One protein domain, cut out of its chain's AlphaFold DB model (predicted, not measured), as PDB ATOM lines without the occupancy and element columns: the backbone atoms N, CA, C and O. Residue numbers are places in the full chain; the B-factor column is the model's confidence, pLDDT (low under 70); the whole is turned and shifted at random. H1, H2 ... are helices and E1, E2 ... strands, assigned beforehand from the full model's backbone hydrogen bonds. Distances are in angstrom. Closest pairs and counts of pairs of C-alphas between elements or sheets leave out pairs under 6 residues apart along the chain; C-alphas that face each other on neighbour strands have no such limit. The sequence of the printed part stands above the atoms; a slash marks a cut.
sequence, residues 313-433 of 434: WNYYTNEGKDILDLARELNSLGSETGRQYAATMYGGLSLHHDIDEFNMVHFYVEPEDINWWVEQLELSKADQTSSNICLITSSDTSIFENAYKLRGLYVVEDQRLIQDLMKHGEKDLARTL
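Overview. This is residues 313 to 433 of the 434 residues of the protein "HTH_17 domain-containing protein" of candidate division WWE3 bacterium CG10_big_fil_rev_8_21_14_0_10_32_10 (UniProt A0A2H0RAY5). A strongly twisted sheet of four strands, E1 to E4, runs through the middle of the domain, with the long helix H1 over one face and H2 beside the strands at the sheet's level. H3 lies at one end of the longest axis and the helical hairpin H5 and H6 at the other, with H6 the farther out; a small strand hairpin, E5 and E6, packs beside edge strand E2 through E6, and the short H4 also lies near E2. The printed part has 121 residues, with six named helices and six named strands in the order E1 H1 E2 H2 E3 H3 E4 H4 E5 E6 H5 H6. The larger sheet runs E1, E4, E3, E2 and is mixed, E5 and E6 are antiparallel, and the class is mixed, helices and strands. The whole is compact and rounded, with a radius of gyration of the C-alphas of 13.2 A and spans of 36 by 30 by 24 A.

Along the chain. E1, residues 313 to 317, begins with C-alpha 313 at (4.808, 12.446, 127.570) and is 13.5 A long. H1, residues 323 to 337, is the longest helix, 20.9 A from C-alpha 323 at (3.772, -1.268, 116.725) to C-alpha 337. E2 is residues 341 to 344, and H2, residues 345 to 352, follows directly and is 11.2 A long. E3, residues 361 to 365, is 12.8 A long; H3, residues 370 to 376, is 10.1 A; E4, residues 389 to 393, is 13.0 A. H4 is residues 398 to 401, E5 residues 404 to 406 and E6 residues 409 to 411. H5, residues 414 to 423, is 14.0 A long, and H6, residues 427 to 433, is 10.5 A long and ends with C-alpha 433 at (22.279, 10.656, 112.373).

Arrangement. In the larger sheet E1 and E4 are antiparallel at 151 degrees, with N 316 and O 389 2.9 A apart. E4 and E3 are parallel at 25 degrees, with N 390 and O 361 2.8 A apart. E3 and edge strand E2 are antiparallel at 140 degrees, with N 364 and O 342 2.8 A apart. E3, H3 and E4 form a strand-helix-strand unit, two parallel neighbour strands with a helix between them in the chain; E1, H1 and E2 form a split one, with E4 and E3 between its strands. Both crossovers are right-handed. H1 is on the sheet in two layers, a helix on one face, at a height of 8.6 A; it runs along the strands, at 2 degrees to E3 on the local plane. The closest C-alphas of H1 and E3 are those of Ile 323 and Val 361, 6.7 A apart. H2 stands at the sheet's level, with Gly 347 and Val 361 the closest C-alphas of H2 and E3, 4.6 A apart. H3, H4 and H5 only graze the sheet. In the hairpin E5 and E6, N 406 and O 409 are 2.8 A apart; the closest C-alphas of E2 and E6 are those of Ala 343 and Val 411, 4.5 A apart. H2 and H5 touch, Met 345 and Leu 421 having the closest C-alphas at 5.8 A, opposite ways at a tilt of 36 degrees, only just steep. H5 and H6, a helical hairpin, touch at a shallow tilt of 6 degrees, opposite ways, with the C-alphas of Ile 418 and Ala 430 closest at 4.9 A. Every O i to N i+4 pair is within hydrogen-bond range in H1, H3 and H5; H2 has 2 of 4, H6 has 1 of 3 but 3 of 4 O i to N i+3 pairs, and H4 is too short for an O i to N i+4 pair.

Size, cuts and confidence. The two C-alphas farthest apart, those of Thr 337 and Asp 428, are 36.1 A apart. The printed part has no cut. The link from H3 to E4 is long, residues 377 to 388; its residues 380 to 381 pair with residues 316 to 317 of E1, antiparallel. The mean pLDDT of the printed part is 95.8, and no printed residue is under 70.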
ATOM      1  N   TRP A 313       4.612  13.806 128.065       97.31
ATOM      2  CA  TRP A 313       4.808  12.446 127.570       97.31
ATOM      3  C   TRP A 313       3.675  11.551 128.063       97.31
ATOM      4  O   TRP A 313       3.573  11.256 129.254       97.31
ATOM      5  N   ASN A 314       2.817  11.114 127.144       98.19
ATOM      6  CA  ASN A 314       1.633  10.331 127.471       98.19
ATOM      7  C   ASN A 314       1.809   8.896 126.959       98.19
ATOM      8  O   ASN A 314       1.902   8.667 125.752       98.19
ATOM      9  N   TYR A 315       1.869   7.936 127.880       98.38
ATOM     10  CA  TYR A 315       2.113   6.526 127.581       98.38
ATOM     11  C   TYR A 315       0.801   5.754 127.442       98.38
ATOM     12  O   TYR A 315      -0.078   5.820 128.309       98.38
ATOM     13  N   TYR A 316       0.681   5.001 126.350       98.56
ATOM     14  CA  TYR A 316      -0.505   4.218 126.040       98.56
ATOM     15  C   TYR A 316      -0.158   2.825 125.517       98.56
ATOM     16  O   TYR A 316       0.951   2.554 125.054       98.56
ATOM     17  N   THR A 317      -1.139   1.936 125.585       98.38
ATOM     18  CA  THR A 317      -1.066   0.594 125.026       98.38
ATOM     19  C   THR A 317      -2.309   0.278 124.201       98.38
ATOM     20  O   THR A 317      -3.417   0.701 124.543       98.38
ATOM     21  N   ASN A 318      -2.118  -0.474 123.123       98.00
ATOM     22  CA  ASN A 318      -3.183  -1.174 122.413       98.00
ATOM     23  C   ASN A 318      -2.827  -2.665 122.386       98.00
ATOM     24  O   ASN A 318      -1.860  -3.054 121.733       98.00
ATOM     25  N   GLU A 319      -3.593  -3.491 123.102       95.69
ATOM     26  CA  GLU A 319      -3.323  -4.932 123.230       95.69
ATOM     27  C   GLU A 319      -3.596  -5.718 121.936       95.69
ATOM     28  O   GLU A 319      -3.103  -6.833 121.772       95.69
ATOM     29  N   GLY A 320      -4.388  -5.157 121.018       96.31
ATOM     30  CA  GLY A 320      -4.803  -5.817 119.782       96.31
ATOM     31  C   GLY A 320      -3.898  -5.553 118.580       96.31
ATOM     32  O   GLY A 320      -4.071  -6.212 117.554       96.31
ATOM     33  N   LYS A 321      -2.962  -4.598 118.672       97.00
ATOM     34  CA  LYS A 321      -2.167  -4.120 117.531       97.00
ATOM     35  C   LYS A 321      -0.675  -4.124 117.845       97.00
ATOM     36  O   LYS A 321      -0.246  -3.700 118.916       97.00
ATOM     37  N   ASP A 322       0.115  -4.576 116.875       95.62
ATOM     38  CA  ASP A 322       1.567  -4.416 116.907       95.62
ATOM     39  C   ASP A 322       1.953  -2.965 116.574       95.62
ATOM     40  O   ASP A 322       1.192  -2.203 115.973       95.62
ATOM     41  N   ILE A 323       3.173  -2.587 116.926       95.00
ATOM     42  CA  ILE A 323       3.772  -1.268 116.725       95.00
ATOM     43  C   ILE A 323       3.704  -0.835 115.260       95.00
ATOM     44  O   ILE A 323       3.410   0.322 114.954       95.00
ATOM     45  N   LEU A 324       3.967  -1.765 114.338       93.25
ATOM     46  CA  LEU A 324       3.946  -1.474 112.909       93.25
ATOM     47  C   LEU A 324       2.526  -1.191 112.408       93.25
ATOM     48  O   LEU A 324       2.340  -0.335 111.541       93.25
ATOM     49  N   ASP A 325       1.533  -1.885 112.956       95.69
ATOM     50  CA  ASP A 325       0.132  -1.673 112.604       95.69
ATOM     51  C   ASP A 325      -0.385  -0.360 113.197       95.69
ATOM     52  O   ASP A 325      -1.016   0.409 112.475       95.69
ATOM     53  N   LEU A 326       0.006  -0.028 114.434       96.94
ATOM     54  CA  LEU A 326      -0.258   1.281 115.041       96.94
ATOM     55  C   LEU A 326       0.322   2.426 114.205       96.94
ATOM     56  O   LEU A 326      -0.376   3.392 113.912       96.94
ATOM     57  N   ALA A 327       1.579   2.318 113.765       96.31
ATOM     58  CA  ALA A 327       2.207   3.353 112.945       96.31
ATOM     59  C   ALA A 327       1.511   3.524 111.579       96.31
ATOM     60  O   ALA A 327       1.342   4.646 111.096       96.31
ATOM     61  N   ARG A 328       1.087   2.419 110.948       94.69
ATOM     62  CA  ARG A 328       0.337   2.450 109.679       94.69
ATOM     63  C   ARG A 328      -1.037   3.083 109.841       94.69
ATOM     64  O   ARG A 328      -1.436   3.878 108.993       94.69
ATOM     65  N   GLU A 329      -1.754   2.722 110.895       97.50
ATOM     66  CA  GLU A 329      -3.080   3.257 111.178       97.50
ATOM     67  C   GLU A 329      -3.015   4.744 111.515       97.50
ATOM     68  O   GLU A 329      -3.764   5.525 110.934       97.50
ATOM     69  N   LEU A 330      -2.048   5.154 112.340       97.50
ATOM     70  CA  LEU A 330      -1.790   6.556 112.664       97.50
ATOM     71  C   LEU A 330      -1.541   7.384 111.393       97.50
ATOM     72  O   LEU A 330      -2.117   8.456 111.226       97.50
ATOM     73  N   ASN A 331      -0.772   6.851 110.439       96.94
ATOM     74  CA  ASN A 331      -0.565   7.485 109.136       96.94
ATOM     75  C   ASN A 331      -1.839   7.595 108.292       96.94
ATOM     76  O   ASN A 331      -2.061   8.626 107.653       96.94
ATOM     77  N   SER A 332      -2.651   6.531 108.255       96.25
ATOM     78  CA  SER A 332      -3.918   6.529 107.512       96.25
ATOM     79  C   SER A 332      -4.849   7.592 108.081       96.25
ATOM     80  O   SER A 332      -5.285   8.478 107.354       96.25
ATOM     81  N   LEU A 333      -5.047   7.573 109.400       97.81
ATOM     82  CA  LEU A 333      -5.882   8.519 110.131       97.81
ATOM     83  C   LEU A 333      -5.398   9.964 109.968       97.81
ATOM     84  O   LEU A 333      -6.202  10.846 109.664       97.81
ATOM     85  N   GLY A 334      -4.093  10.215 110.105       96.88
ATOM     86  CA  GLY A 334      -3.509  11.546 109.917       96.88
ATOM     87  C   GLY A 334      -3.693  12.058 108.488       96.88
ATOM     88  O   GLY A 334      -4.111  13.194 108.277       96.88
ATOM     89  N   SER A 335      -3.485  11.192 107.492       94.44
ATOM     90  CA  SER A 335      -3.677  11.538 106.078       94.44
ATOM     91  C   SER A 335      -5.147  11.776 105.712       94.44
ATOM     92  O   SER A 335      -5.437  12.622 104.869       94.44
ATOM     93  N   GLU A 336      -6.075  11.029 106.313       96.31
ATOM     94  CA  GLU A 336      -7.518  11.133 106.053       96.31
ATOM     95  C   GLU A 336      -8.143  12.364 106.709       96.31
ATOM     96  O   GLU A 336      -9.014  13.005 106.119       96.31
ATOM     97  N   THR A 337      -7.693  12.709 107.914       97.56
ATOM     98  CA  THR A 337      -8.254  13.820 108.695       97.56
ATOM     99  C   THR A 337      -7.495  15.131 108.547       97.56
ATOM    100  O   THR A 337      -8.014  16.177 108.925       97.56
ATOM    101  N   GLY A 338      -6.284  15.093 107.986       96.88
ATOM    102  CA  GLY A 338      -5.396  16.251 107.906       96.88
ATOM    103  C   GLY A 338      -4.762  16.627 109.246       96.88
ATOM    104  O   GLY A 338      -4.195  17.712 109.354       96.88
ATOM    105  N   ARG A 339      -4.856  15.757 110.261       97.88
ATOM    106  CA  ARG A 339      -4.232  15.976 111.567       97.88
ATOM    107  C   ARG A 339      -2.740  15.710 111.498       97.88
ATOM    108  O   ARG A 339      -2.296  14.690 110.965       97.88
ATOM    109  N   GLN A 340      -1.978  16.645 112.045       97.62
ATOM    110  CA  GLN A 340      -0.528  16.612 111.988       97.62
ATOM    111  C   GLN A 340       0.037  15.697 113.072       97.62
ATOM    112  O   GLN A 340      -0.476  15.601 114.188       97.62
ATOM    113  N   TYR A 341       1.106  14.999 112.713       98.31
ATOM    114  CA  TYR A 341       1.893  14.190 113.625       98.31
ATOM    115  C   TYR A 341       3.322  14.095 113.088       98.31
ATOM    116  O   TYR A 341       3.554  14.269 111.889       98.31
ATOM    117  N   ALA A 342       4.277  13.771 113.954       98.44
ATOM    118  CA  ALA A 342       5.647  13.505 113.529       98.44
ATOM    119  C   ALA A 342       6.302  12.430 114.401       98.44
ATOM    120  O   ALA A 342       6.253  12.491 115.627       98.44
ATOM    121  N   ALA A 343       6.916  11.427 113.780       98.31
ATOM    122  CA  ALA A 343       7.661  10.386 114.474       98.31
ATOM    123  C   ALA A 343       8.963  10.952 115.056       98.31
ATOM    124  O   ALA A 343       9.695  11.663 114.366       98.31
ATOM    125  N   THR A 344       9.271  10.590 116.300       98.31
ATOM    126  CA  THR A 344      10.527  10.934 116.984       98.31
ATOM    127  C   THR A 344      11.107   9.713 117.718       98.31
ATOM    128  O   THR A 344      10.558   8.608 117.628       98.31
ATOM    129  N   MET A 345      12.228   9.879 118.426       97.06
ATOM    130  CA  MET A 345      12.919   8.842 119.202       97.06
ATOM    131  C   MET A 345      13.136   7.569 118.366       97.06
ATOM    132  O   MET A 345      13.445   7.657 117.179       97.06
ATOM    133  N   TYR A 346      12.955   6.375 118.944       95.25
ATOM    134  CA  TYR A 346      13.085   5.105 118.221       95.25
ATOM    135  C   TYR A 346      12.148   5.009 117.008       95.25
ATOM    136  O   TYR A 346      12.532   4.453 115.984       95.25
ATOM    137  N   GLY A 347      10.948   5.600 117.086       94.06
ATOM    138  CA  GLY A 347       9.989   5.604 115.980       94.06
ATOM    139  C   GLY A 347      10.534   6.346 114.762       94.06
ATOM    140  O   GLY A 347      10.593   5.775 113.678       94.06
ATOM    141  N   GLY A 348      11.008   7.578 114.954       96.19
ATOM    142  CA  GLY A 348      11.655   8.363 113.900       96.19
ATOM    143  C   GLY A 348      12.953   7.716 113.420       96.19
ATOM    144  O   GLY A 348      13.145   7.509 112.224       96.19
ATOM    145  N   LEU A 349      13.808   7.298 114.354       95.88
ATOM    146  CA  LEU A 349      15.110   6.700 114.063       95.88
ATOM    147  C   LEU A 349      15.007   5.424 113.213       95.88
ATOM    148  O   LEU A 349      15.766   5.263 112.257       95.88
ATOM    149  N   SER A 350      14.017   4.569 113.499       94.69
ATOM    150  CA  SER A 350      13.755   3.327 112.753       94.69
ATOM    151  C   SER A 350      13.450   3.541 111.265       94.69
ATOM    152  O   SER A 350      13.554   2.622 110.447       94.69
ATOM    153  N   LEU A 351      13.066   4.763 110.887       93.50
ATOM    154  CA  LEU A 351      12.755   5.123 109.505       93.50
ATOM    155  C   LEU A 351      14.001   5.540 108.727       93.50
ATOM    156  O   LEU A 351      14.046   5.356 107.509       93.50
ATOM    157  N   HIS A 352      15.026   6.034 109.423       90.56
ATOM    158  CA  HIS A 352      16.339   6.283 108.840       90.56
ATOM    159  C   HIS A 352      17.114   4.986 108.661       90.56
ATOM    160  O   HIS A 352      17.726   4.763 107.616       90.56
ATOM    161  N   HIS A 353      17.088   4.130 109.679       85.44
ATOM    162  CA  HIS A 353      17.878   2.915 109.698       85.44
ATOM    163  C   HIS A 353      17.242   1.808 110.510       85.44
ATOM    164  O   HIS A 353      16.451   2.041 111.415       85.44
ATOM    165  N   ASP A 354      17.637   0.583 110.186       80.50
ATOM    166  CA  ASP A 354      17.225  -0.584 110.943       80.50
ATOM    167  C   ASP A 354      17.867  -0.499 112.334       80.50
ATOM    168  O   ASP A 354      19.089  -0.587 112.473       80.50
ATOM    169  N   ILE A 355      17.036  -0.279 113.348       88.12
ATOM    170  CA  ILE A 355      17.443  -0.291 114.751       88.12
ATOM    171  C   ILE A 355      17.159  -1.656 115.375       88.12
ATOM    172  O   ILE A 355      16.399  -2.460 114.826       88.12
ATOM    173  N   ASP A 356      17.797  -1.918 116.515       86.56
ATOM    174  CA  ASP A 356      17.475  -3.089 117.326       86.56
ATOM    175  C   ASP A 356      15.991  -3.075 117.711       86.56
ATOM    176  O   ASP A 356      15.347  -2.024 117.739       86.56
ATOM    177  N   GLU A 357      15.444  -4.260 117.982       86.44
ATOM    178  CA  GLU A 357      14.036  -4.430 118.330       86.44
ATOM    179  C   GLU A 357      13.638  -3.473 119.461       86.44
ATOM    180  O   GLU A 357      14.204  -3.496 120.555       86.44
ATOM    181  N   PHE A 358      12.649  -2.629 119.181       91.75
ATOM    182  CA  PHE A 358      12.063  -1.701 120.135       91.75
ATOM    183  C   PHE A 358      10.585  -2.031 120.291       91.75
ATOM    184  O   PHE A 358       9.918  -2.445 119.346       91.75
ATOM    185  N   ASN A 359      10.081  -1.861 121.507       94.38
ATOM    186  CA  ASN A 359       8.713  -2.209 121.870       94.38
ATOM    187  C   ASN A 359       7.766  -0.996 121.899       94.38
ATOM    188  O   ASN A 359       6.588  -1.173 122.187       94.38
ATOM    189  N   MET A 360       8.265   0.217 121.628       96.06
ATOM    190  CA  MET A 360       7.490   1.450 121.752       96.06
ATOM    191  C   MET A 360       7.849   2.499 120.692       96.06
ATOM    192  O   MET A 360       9.007   2.897 120.552       96.06
ATOM    193  N   VAL A 361       6.833   3.012 119.997       97.00
ATOM    194  CA  VAL A 361       6.941   4.160 119.075       97.00
ATOM    195  C   VAL A 361       6.603   5.472 119.764       97.00
ATOM    196  O   VAL A 361       5.782   5.504 120.675       97.00
ATOM    197  N   HIS A 362       7.223   6.559 119.308       98.12
ATOM    198  CA  HIS A 362       7.006   7.899 119.846       98.12
ATOM    199  C   HIS A 362       6.567   8.836 118.727       98.12
ATOM    200  O   HIS A 362       7.223   8.904 117.682       98.12
ATOM    201  N   PHE A 363       5.484   9.568 118.962       98.44
ATOM    202  CA  PHE A 363       4.952  10.540 118.016       98.44
ATOM    203  C   PHE A 363       4.647  11.855 118.718       98.44
ATOM    204  O   PHE A 363       4.003  11.863 119.766       98.44
ATOM    205  N   TYR A 364       5.062  12.960 118.108       98.50
ATOM    206  CA  TYR A 364       4.509  14.266 118.421       98.50
ATOM    207  C   TYR A 364       3.103  14.388 117.848       98.50
ATOM    208  O   TYR A 364       2.860  13.990 116.705       98.50
ATOM    209  N   VAL A 365       2.209  14.968 118.640       98.31
ATOM    210  CA  VAL A 365       0.840  15.327 118.260       98.31
ATOM    211  C   VAL A 365       0.487  16.689 118.850       98.31
ATOM    212  O   VAL A 365       1.059  17.106 119.864       98.31
ATOM    213  N   GLU A 366      -0.467  17.386 118.239       97.44
ATOM    214  CA  GLU A 366      -0.976  18.634 118.803       97.44
ATOM    215  C   GLU A 366      -1.713  18.375 120.136       97.44
ATOM    216  O   GLU A 366      -2.412  17.362 120.273       97.44
ATOM    217  N   PRO A 367      -1.603  19.271 121.138       97.44
ATOM    218  CA  PRO A 367      -2.250  19.087 122.437       97.44
ATOM    219  C   PRO A 367      -3.778  18.990 122.349       97.44
ATOM    220  O   PRO A 367      -4.397  18.296 123.153       97.44
ATOM    221  N   GLU A 368      -4.384  19.664 121.369       97.50
ATOM    222  CA  GLU A 368      -5.835  19.663 121.131       97.50
ATOM    223  C   GLU A 368      -6.339  18.304 120.612       97.50
ATOM    224  O   GLU A 368      -7.485  17.920 120.855       97.50
ATOM    225  N   ASP A 369      -5.449  17.530 119.989       98.00
ATOM    226  CA  ASP A 369      -5.781  16.312 119.256       98.00
ATOM    227  C   ASP A 369      -5.513  15.028 120.040       98.00
ATOM    228  O   ASP A 369      -5.896  13.944 119.598       98.00
ATOM    229  N   ILE A 370      -4.902  15.116 121.225       97.94
ATOM    230  CA  ILE A 370      -4.515  13.933 122.006       97.94
ATOM    231  C   ILE A 370      -5.697  12.999 122.291       97.94
ATOM    232  O   ILE A 370      -5.592  11.793 122.082       97.94
ATOM    233  N   ASN A 371      -6.837  13.540 122.730       98.31
ATOM    234  CA  ASN A 371      -8.010  12.727 123.058       98.31
ATOM    235  C   ASN A 371      -8.589  12.056 121.809       98.31
ATOM    236  O   ASN A 371      -9.042  10.917 121.878       98.31
ATOM    237  N   TRP A 372      -8.530  12.748 120.669       98.38
ATOM    238  CA  TRP A 372      -8.977  12.208 119.393       98.38
ATOM    239  C   TRP A 372      -8.094  11.033 118.958       98.38
ATOM    240  O   TRP A 372      -8.619   9.977 118.617       98.38
ATOM    241  N   TRP A 373      -6.767  11.176 119.045       98.44
ATOM    242  CA  TRP A 373      -5.832  10.087 118.749       98.44
ATOM    243  C   TRP A 373      -6.050   8.880 119.659       98.44
ATOM    244  O   TRP A 373      -6.069   7.751 119.178       98.44
ATOM    245  N   VAL A 374      -6.260   9.115 120.956       98.50
ATOM    246  CA  VAL A 374      -6.538   8.056 121.938       98.50
ATOM    247  C   VAL A 374      -7.812   7.287 121.594       98.50
ATOM    248  O   VAL A 374      -7.805   6.061 121.648       98.50
ATOM    249  N   GLU A 375      -8.885   7.979 121.210       98.31
ATOM    250  CA  GLU A 375     -10.150   7.347 120.828       98.31
ATOM    251  C   GLU A 375     -10.027   6.554 119.521       98.31
ATOM    252  O   GLU A 375     -10.410   5.387 119.479       98.31
ATOM    253  N   GLN A 376      -9.464   7.152 118.464       98.25
ATOM    254  CA  GLN A 376      -9.408   6.515 117.140       98.25
ATOM    255  C   GLN A 376      -8.440   5.334 117.071       98.25
ATOM    256  O   GLN A 376      -8.694   4.377 116.347       98.25
ATOM    257  N   LEU A 377      -7.339   5.384 117.822       97.94
ATOM    258  CA  LEU A 377      -6.377   4.285 117.901       97.94
ATOM    259  C   LEU A 377      -6.738   3.264 118.995       97.94
ATOM    260  O   LEU A 377      -5.962   2.338 119.230       97.94
ATOM    261  N   GLU A 378      -7.894   3.413 119.658       98.06
ATOM    262  CA  GLU A 378      -8.377   2.534 120.735       98.06
ATOM    263  C   GLU A 378      -7.334   2.357 121.859       98.06
ATOM    264  O   GLU A 378      -7.063   1.255 122.338       98.06
ATOM    265  N   LEU A 379      -6.691   3.459 122.251       98.38
ATOM    266  CA  LEU A 379      -5.577   3.456 123.196       98.38
ATOM    267  C   LEU A 379      -6.062   3.433 124.648       98.38
ATOM    268  O   LEU A 379      -6.923   4.209 125.060       98.38
ATOM    269  N   SER A 380      -5.424   2.597 125.463       98.31
ATOM    270  CA  SER A 380      -5.598   2.573 126.918       98.31
ATOM    271  C   SER A 380      -4.370   3.157 127.609       98.31
ATOM    272  O   SER A 380      -3.243   2.919 127.177       98.31
ATOM    273  N   LYS A 381      -4.556   3.935 128.683       98.38
ATOM    274  CA  LYS A 381      -3.429   4.487 129.460       98.38
ATOM    275  C   LYS A 381      -2.562   3.356 130.017       98.38
ATOM    276  O   LYS A 381      -3.097   2.390 130.555       98.38
ATOM    277  N   ALA A 382      -1.247   3.509 129.913       98.06
ATOM    278  CA  ALA A 382      -0.276   2.514 130.345       98.06
ATOM    279  C   ALA A 382       0.918   3.169 131.050       98.06
ATOM    280  O   ALA A 382       1.101   4.385 130.997       98.06
ATOM    281  N   ASP A 383       1.734   2.344 131.702       97.62
ATOM    282  CA  ASP A 383       3.024   2.768 132.233       97.62
ATOM    283  C   ASP A 383       4.078   2.734 131.119       97.62
ATOM    284  O   ASP A 383       3.948   1.986 130.151       97.62
ATOM    285  N   GLN A 384       5.178   3.467 131.293       96.00
ATOM    286  CA  GLN A 384       6.284   3.521 130.325       96.00
ATOM    287  C   GLN A 384       6.857   2.138 129.945       96.00
ATOM    288  O   GLN A 384       7.428   1.970 128.873       96.00
ATOM    289  N   THR A 385       6.744   1.141 130.828       95.94
ATOM    290  CA  THR A 385       7.266  -0.215 130.596       95.94
ATOM    291  C   THR A 385       6.291  -1.132 129.862       95.94
ATOM    292  O   THR A 385       6.728  -2.120 129.273       95.94
ATOM    293  N   SER A 386       4.989  -0.840 129.914       96.44
ATOM    294  CA  SER A 386       3.914  -1.641 129.312       96.44
ATOM    295  C   SER A 386       3.276  -0.975 128.091       96.44
ATOM    296  O   SER A 386       2.475  -1.602 127.396       96.44
ATOM    297  N   SER A 387       3.629   0.278 127.812       97.69
ATOM    298  CA  SER A 387       3.203   1.016 126.630       97.69
ATOM    299  C   SER A 387       3.904   0.538 125.362       97.69
ATOM    300  O   SER A 387       5.117   0.334 125.361       97.69
ATOM    301  N   ASN A 388       3.150   0.450 124.266       97.38
ATOM    302  CA  ASN A 388       3.685   0.253 122.916       97.38
ATOM    303  C   ASN A 388       3.653   1.533 122.061       97.38
ATOM    304  O   ASN A 388       4.226   1.572 120.971       97.38
ATOM    305  N   ILE A 389       3.051   2.611 122.570       98.25
ATOM    306  CA  ILE A 389       3.036   3.926 121.931       98.25
ATOM    307  C   ILE A 389       3.107   5.045 122.978       98.25
ATOM    308  O   ILE A 389       2.456   5.003 124.022       98.25
ATOM    309  N   CYS A 390       3.906   6.065 122.686       98.31
ATOM    310  CA  CYS A 390       4.005   7.296 123.455       98.31
ATOM    311  C   CYS A 390       3.593   8.481 122.572       98.31
ATOM    312  O   CYS A 390       4.172   8.699 121.504       98.31
ATOM    313  N   LEU A 391       2.592   9.239 123.020       98.38
ATOM    314  CA  LEU A 391       2.148  10.471 122.373       98.38
ATOM    315  C   LEU A 391       2.696  11.668 123.152       98.38
ATOM    316  O   LEU A 391       2.355  11.882 124.320       98.38
ATOM    317  N   ILE A 392       3.553  12.441 122.495       98.25
ATOM    318  CA  ILE A 392       4.208  13.617 123.059       98.25
ATOM    319  C   ILE A 392       3.436  14.841 122.579       98.25
ATOM    320  O   ILE A 392       3.395  15.134 121.386       98.25
ATOM    321  N   THR A 393       2.800  15.558 123.498       97.88
ATOM    322  CA  THR A 393       2.110  16.804 123.147       97.88
ATOM    323  C   THR A 393       3.083  17.964 123.234       97.88
ATOM    324  O   THR A 393       3.702  18.158 124.285       97.88
ATOM    325  N   SER A 394       3.179  18.741 122.159       96.06
ATOM    326  CA  SER A 394       3.994  19.953 122.087       96.06
ATOM    327  C   SER A 394       3.198  21.091 121.457       96.06
ATOM    328  O   SER A 394       2.466  20.872 120.497       96.06
ATOM    329  N   SER A 395       3.338  22.304 121.994       94.62
ATOM    330  CA  SER A 395       2.782  23.528 121.398       94.62
ATOM    331  C   SER A 395       3.666  24.120 120.295       94.62
ATOM    332  O   SER A 395       3.289  25.115 119.682       94.62
ATOM    333  N   ASP A 396       4.851  23.552 120.080       95.38
ATOM    334  CA  ASP A 396       5.809  24.001 119.077       95.38
ATOM    335  C   ASP A 396       5.350  23.579 117.672       95.38
ATOM    336  O   ASP A 396       5.474  22.416 117.277       95.38
ATOM    337  N   THR A 397       4.815  24.537 116.910       95.56
ATOM    338  CA  THR A 397       4.344  24.308 115.535       95.56
ATOM    339  C   THR A 397       5.487  23.983 114.577       95.56
ATOM    340  O   THR A 397       5.266  23.316 113.564       95.56
ATOM    341  N   SER A 398       6.722  24.385 114.902       96.12
ATOM    342  CA  SER A 398       7.881  24.156 114.038       96.12
ATOM    343  C   SER A 398       8.214  22.669 113.886       96.12
ATOM    344  O   SER A 398       8.727  22.262 112.844       96.12
ATOM    345  N   ILE A 399       7.845  21.837 114.871       96.81
ATOM    346  CA  ILE A 399       7.989  20.374 114.810       96.81
ATOM    347  C   ILE A 399       7.242  19.812 113.602       96.81
ATOM    348  O   ILE A 399       7.763  18.937 112.911       96.81
ATOM    349  N   PHE A 400       6.029  20.305 113.354       97.06
ATOM    350  CA  PHE A 400       5.161  19.804 112.294       97.06
ATOM    351  C   PHE A 400       5.425  20.496 110.956       97.06
ATOM    352  O   PHE A 400       5.393  19.837 109.918       97.06
ATOM    353  N   GLU A 401       5.742  21.795 110.965       96.19
ATOM    354  CA  GLU A 401       6.094  22.547 109.752       96.19
ATOM    355  C   GLU A 401       7.373  22.015 109.092       96.19
ATOM    356  O   GLU A 401       7.441  21.916 107.866       96.19
ATOM    357  N   ASN A 402       8.363  21.628 109.901       96.06
ATOM    358  CA  ASN A 402       9.635  21.080 109.426       96.06
ATOM    359  C   ASN A 402       9.627  19.547 109.314       96.06
ATOM    360  O   ASN A 402      10.632  18.952 108.910       96.06
ATOM    361  N   ALA A 403       8.516  18.888 109.658       97.12
ATOM    362  CA  ALA A 403       8.396  17.448 109.500       97.12
ATOM    363  C   ALA A 403       8.421  17.069 108.015       97.12
ATOM    364  O   ALA A 403       7.797  17.702 107.161       97.12
ATOM    365  N   TYR A 404       9.106  15.976 107.694       95.00
ATOM    366  CA  TYR A 404       9.207  15.484 106.324       95.00
ATOM    367  C   TYR A 404       8.835  14.009 106.238       95.00
ATOM    368  O   TYR A 404       8.850  13.265 107.217       95.00
ATOM    369  N   LYS A 405       8.442  13.579 105.037       93.62
ATOM    370  CA  LYS A 405       7.924  12.231 104.818       93.62
ATOM    371  C   LYS A 405       9.059  11.251 104.536       93.62
ATOM    372  O   LYS A 405       9.717  11.353 103.504       93.62
ATOM    373  N   LEU A 406       9.225  10.249 105.396       90.88
ATOM    374  CA  LEU A 406      10.213   9.181 105.266       90.88
ATOM    375  C   LEU A 406       9.534   7.813 105.403       90.88
ATOM    376  O   LEU A 406       8.781   7.563 106.340       90.88
ATOM    377  N   ARG A 407       9.751   6.925 104.421       87.12
ATOM    378  CA  ARG A 407       9.122   5.584 104.347       87.12
ATOM    379  C   ARG A 407       7.596   5.597 104.560       87.12
ATOM    380  O   ARG A 407       7.007   4.659 105.086       87.12
ATOM    381  N   GLY A 408       6.945   6.674 104.122       88.38
ATOM    382  CA  GLY A 408       5.496   6.839 104.204       88.38
ATOM    383  C   GLY A 408       4.974   7.480 105.490       88.38
ATOM    384  O   GLY A 408       3.793   7.808 105.496       88.38
ATOM    385  N   LEU A 409       5.811   7.713 106.505       95.38
ATOM    386  CA  LEU A 409       5.462   8.395 107.757       95.38
ATOM    387  C   LEU A 409       6.065   9.801 107.801       95.38
ATOM    388  O   LEU A 409       7.089  10.045 107.170       95.38
ATOM    389  N   TYR A 410       5.448  10.717 108.545       97.56
ATOM    390  CA  TYR A 410       6.061  12.005 108.870       97.56
ATOM    391  C   TYR A 410       7.048  11.837 110.023       97.56
ATOM    392  O   TYR A 410       6.729  11.179 111.013       97.56
ATOM    393  N   VAL A 411       8.240  12.409 109.884       97.94
ATOM    394  CA  VAL A 411       9.341  12.359 110.856       97.94
ATOM    395  C   VAL A 411       9.764  13.784 111.166       97.94
ATOM    396  O   VAL A 411       9.750  14.633 110.273       97.94
ATOM    397  N   VAL A 412      10.112  14.047 112.425       98.00
ATOM    398  CA  VAL A 412      10.671  15.345 112.821       98.00
ATOM    399  C   VAL A 412      11.979  15.629 112.081       98.00
ATOM    400  O   VAL A 412      12.649  14.713 111.600       98.00
ATOM    401  N   GLU A 413      12.369  16.900 112.011       97.12
ATOM    402  CA  GLU A 413      13.671  17.277 111.467       97.12
ATOM    403  C   GLU A 413      14.816  16.571 112.214       97.12
ATOM    404  O   GLU A 413      14.792  16.431 113.437       97.12
ATOM    405  N   ASP A 414      15.858  16.171 111.485       96.19
ATOM    406  CA  ASP A 414      16.991  15.420 112.030       96.19
ATOM    407  C   ASP A 414      17.655  16.124 113.222       96.19
ATOM    408  O   ASP A 414      18.088  15.456 114.157       96.19
ATOM    409  N   GLN A 415      17.713  17.462 113.227       96.00
ATOM    410  CA  GLN A 415      18.232  18.222 114.370       96.00
ATOM    411  C   GLN A 415      17.384  17.996 115.626       96.00
ATOM    412  O   GLN A 415      17.940  17.713 116.688       96.00
ATOM    413  N   ARG A 416      16.052  18.054 115.502       96.81
ATOM    414  CA  ARG A 416      15.128  17.770 116.606       96.81
ATOM    415  C   ARG A 416      15.214  16.308 117.033       96.81
ATOM    416  O   ARG A 416      15.317  16.038 118.222       96.81
ATOM    417  N   LEU A 417      15.284  15.369 116.085       97.50
ATOM    418  CA  LEU A 417      15.445  13.944 116.390       97.50
ATOM    419  C   LEU A 417      16.726  13.668 117.198       97.50
ATOM    420  O   LEU A 417      16.703  12.922 118.177       97.50
ATOM    421  N   ILE A 418      17.843  14.295 116.816       96.75
ATOM    422  CA  ILE A 418      19.120  14.214 117.539       96.75
ATOM    423  C   ILE A 418      18.982  14.807 118.944       96.75
ATOM    424  O   ILE A 418      19.444  14.191 119.907       96.75
ATOM    425  N   GLN A 419      18.348  15.976 119.080       96.38
ATOM    426  CA  GLN A 419      18.120  16.621 120.376       96.38
ATOM    427  C   GLN A 419      17.277  15.744 121.306       96.38
ATOM    428  O   GLN A 419      17.674  15.533 122.453       96.38
ATOM    429  N   ASP A 420      16.178  15.181 120.804       96.75
ATOM    430  CA  ASP A 420      15.288  14.298 121.557       96.75
ATOM    431  C   ASP A 420      16.052  13.056 122.052       96.75
ATOM    432  O   ASP A 420      16.058  12.749 123.247       96.75
ATOM    433  N   LEU A 421      16.817  12.395 121.173       96.69
ATOM    434  CA  LEU A 421      17.654  11.249 121.552       96.69
ATOM    435  C   LEU A 421      18.708  11.631 122.606       96.69
ATOM    436  O   LEU A 421      18.887  10.926 123.601       96.69
ATOM    437  N   MET A 422      19.390  12.766 122.438       96.38
ATOM    438  CA  MET A 422      20.394  13.237 123.396       96.38
ATOM    439  C   MET A 422      19.790  13.578 124.762       96.38
ATOM    440  O   MET A 422      20.389  13.234 125.787       96.38
ATOM    441  N   LYS A 423      18.612  14.214 124.784       95.75
ATOM    442  CA  LYS A 423      17.862  14.577 125.997       95.75
ATOM    443  C   LYS A 423      17.479  13.341 126.808       95.75
ATOM    444  O   LYS A 423      17.547  13.371 128.034       95.75
ATOM    445  N   HIS A 424      17.181  12.235 126.130       95.12
ATOM    446  CA  HIS A 424      16.809  10.961 126.748       95.12
ATOM    447  C   HIS A 424      17.986   9.999 126.980       95.12
ATOM    448  O   HIS A 424      17.784   8.860 127.392       95.12
ATOM    449  N   GLY A 425      19.228  10.457 126.791       95.81
ATOM    450  CA  GLY A 425      20.431   9.675 127.094       95.81
ATOM    451  C   GLY A 425      20.874   8.717 125.985       95.81
ATOM    452  O   GLY A 425      21.903   8.058 126.137       95.81
ATOM    453  N   GLU A 426      20.193   8.712 124.841       95.75
ATOM    454  CA  GLU A 426      20.459   7.859 123.679       95.75
ATOM    455  C   GLU A 426      21.550   8.447 122.772       95.75
ATOM    456  O   GLU A 426      21.391   8.641 121.566       95.75
ATOM    457  N   LYS A 427      22.705   8.765 123.365       95.25
ATOM    458  CA  LYS A 427      23.807   9.464 122.677       95.25
ATOM    459  C   LYS A 427      24.407   8.657 121.532       95.25
ATOM    460  O   LYS A 427      24.858   9.243 120.552       95.25
ATOM    461  N   ASP A 428      24.460   7.336 121.669       93.31
ATOM    462  CA  ASP A 428      25.048   6.473 120.645       93.31
ATOM    463  C   ASP A 428      24.138   6.373 119.417       93.31
ATOM    464  O   ASP A 428      24.634   6.414 118.295       93.31
ATOM    465  N   LEU A 429      22.819   6.362 119.629       92.00
ATOM    466  CA  LEU A 429      21.822   6.443 118.564       92.00
ATOM    467  C   LEU A 429      21.792   7.831 117.917       92.00
ATOM    468  O   LEU A 429      21.763   7.940 116.701       92.00
ATOM    469  N   ALA A 430      21.893   8.908 118.698       94.12
ATOM    470  CA  ALA A 430      21.970  10.264 118.149       94.12
ATOM    471  C   ALA A 430      23.165  10.443 117.187       94.12
ATOM    472  O   ALA A 430      23.059  11.121 116.168       94.12
ATOM    473  N   ARG A 431      24.303   9.794 117.478       92.44
ATOM    474  CA  ARG A 431      25.497   9.842 116.620       92.44
ATOM    475  C   ARG A 431      25.317   9.172 115.264       92.44
ATOM    476  O   ARG A 431      26.089   9.488 114.371       92.44
ATOM    477  N   THR A 432      24.365   8.255 115.088       89.12
ATOM    478  CA  THR A 432      24.162   7.594 113.785       89.12
ATOM    479  C   THR A 432      23.479   8.508 112.764       89.12
ATOM    480  O   THR A 432      23.479   8.191 111.575       89.12
ATOM    481  N   LEU A 433      22.916   9.636 113.213       86.81
ATOM    482  CA  LEU A 433      22.279  10.656 112.373       86.81
ATOM    483  C   LEU A 433      23.216  11.814 111.982       86.81
ATOM    484  O   LEU A 433      22.855  12.614 111.111       86.81
TER     485      LEU A 433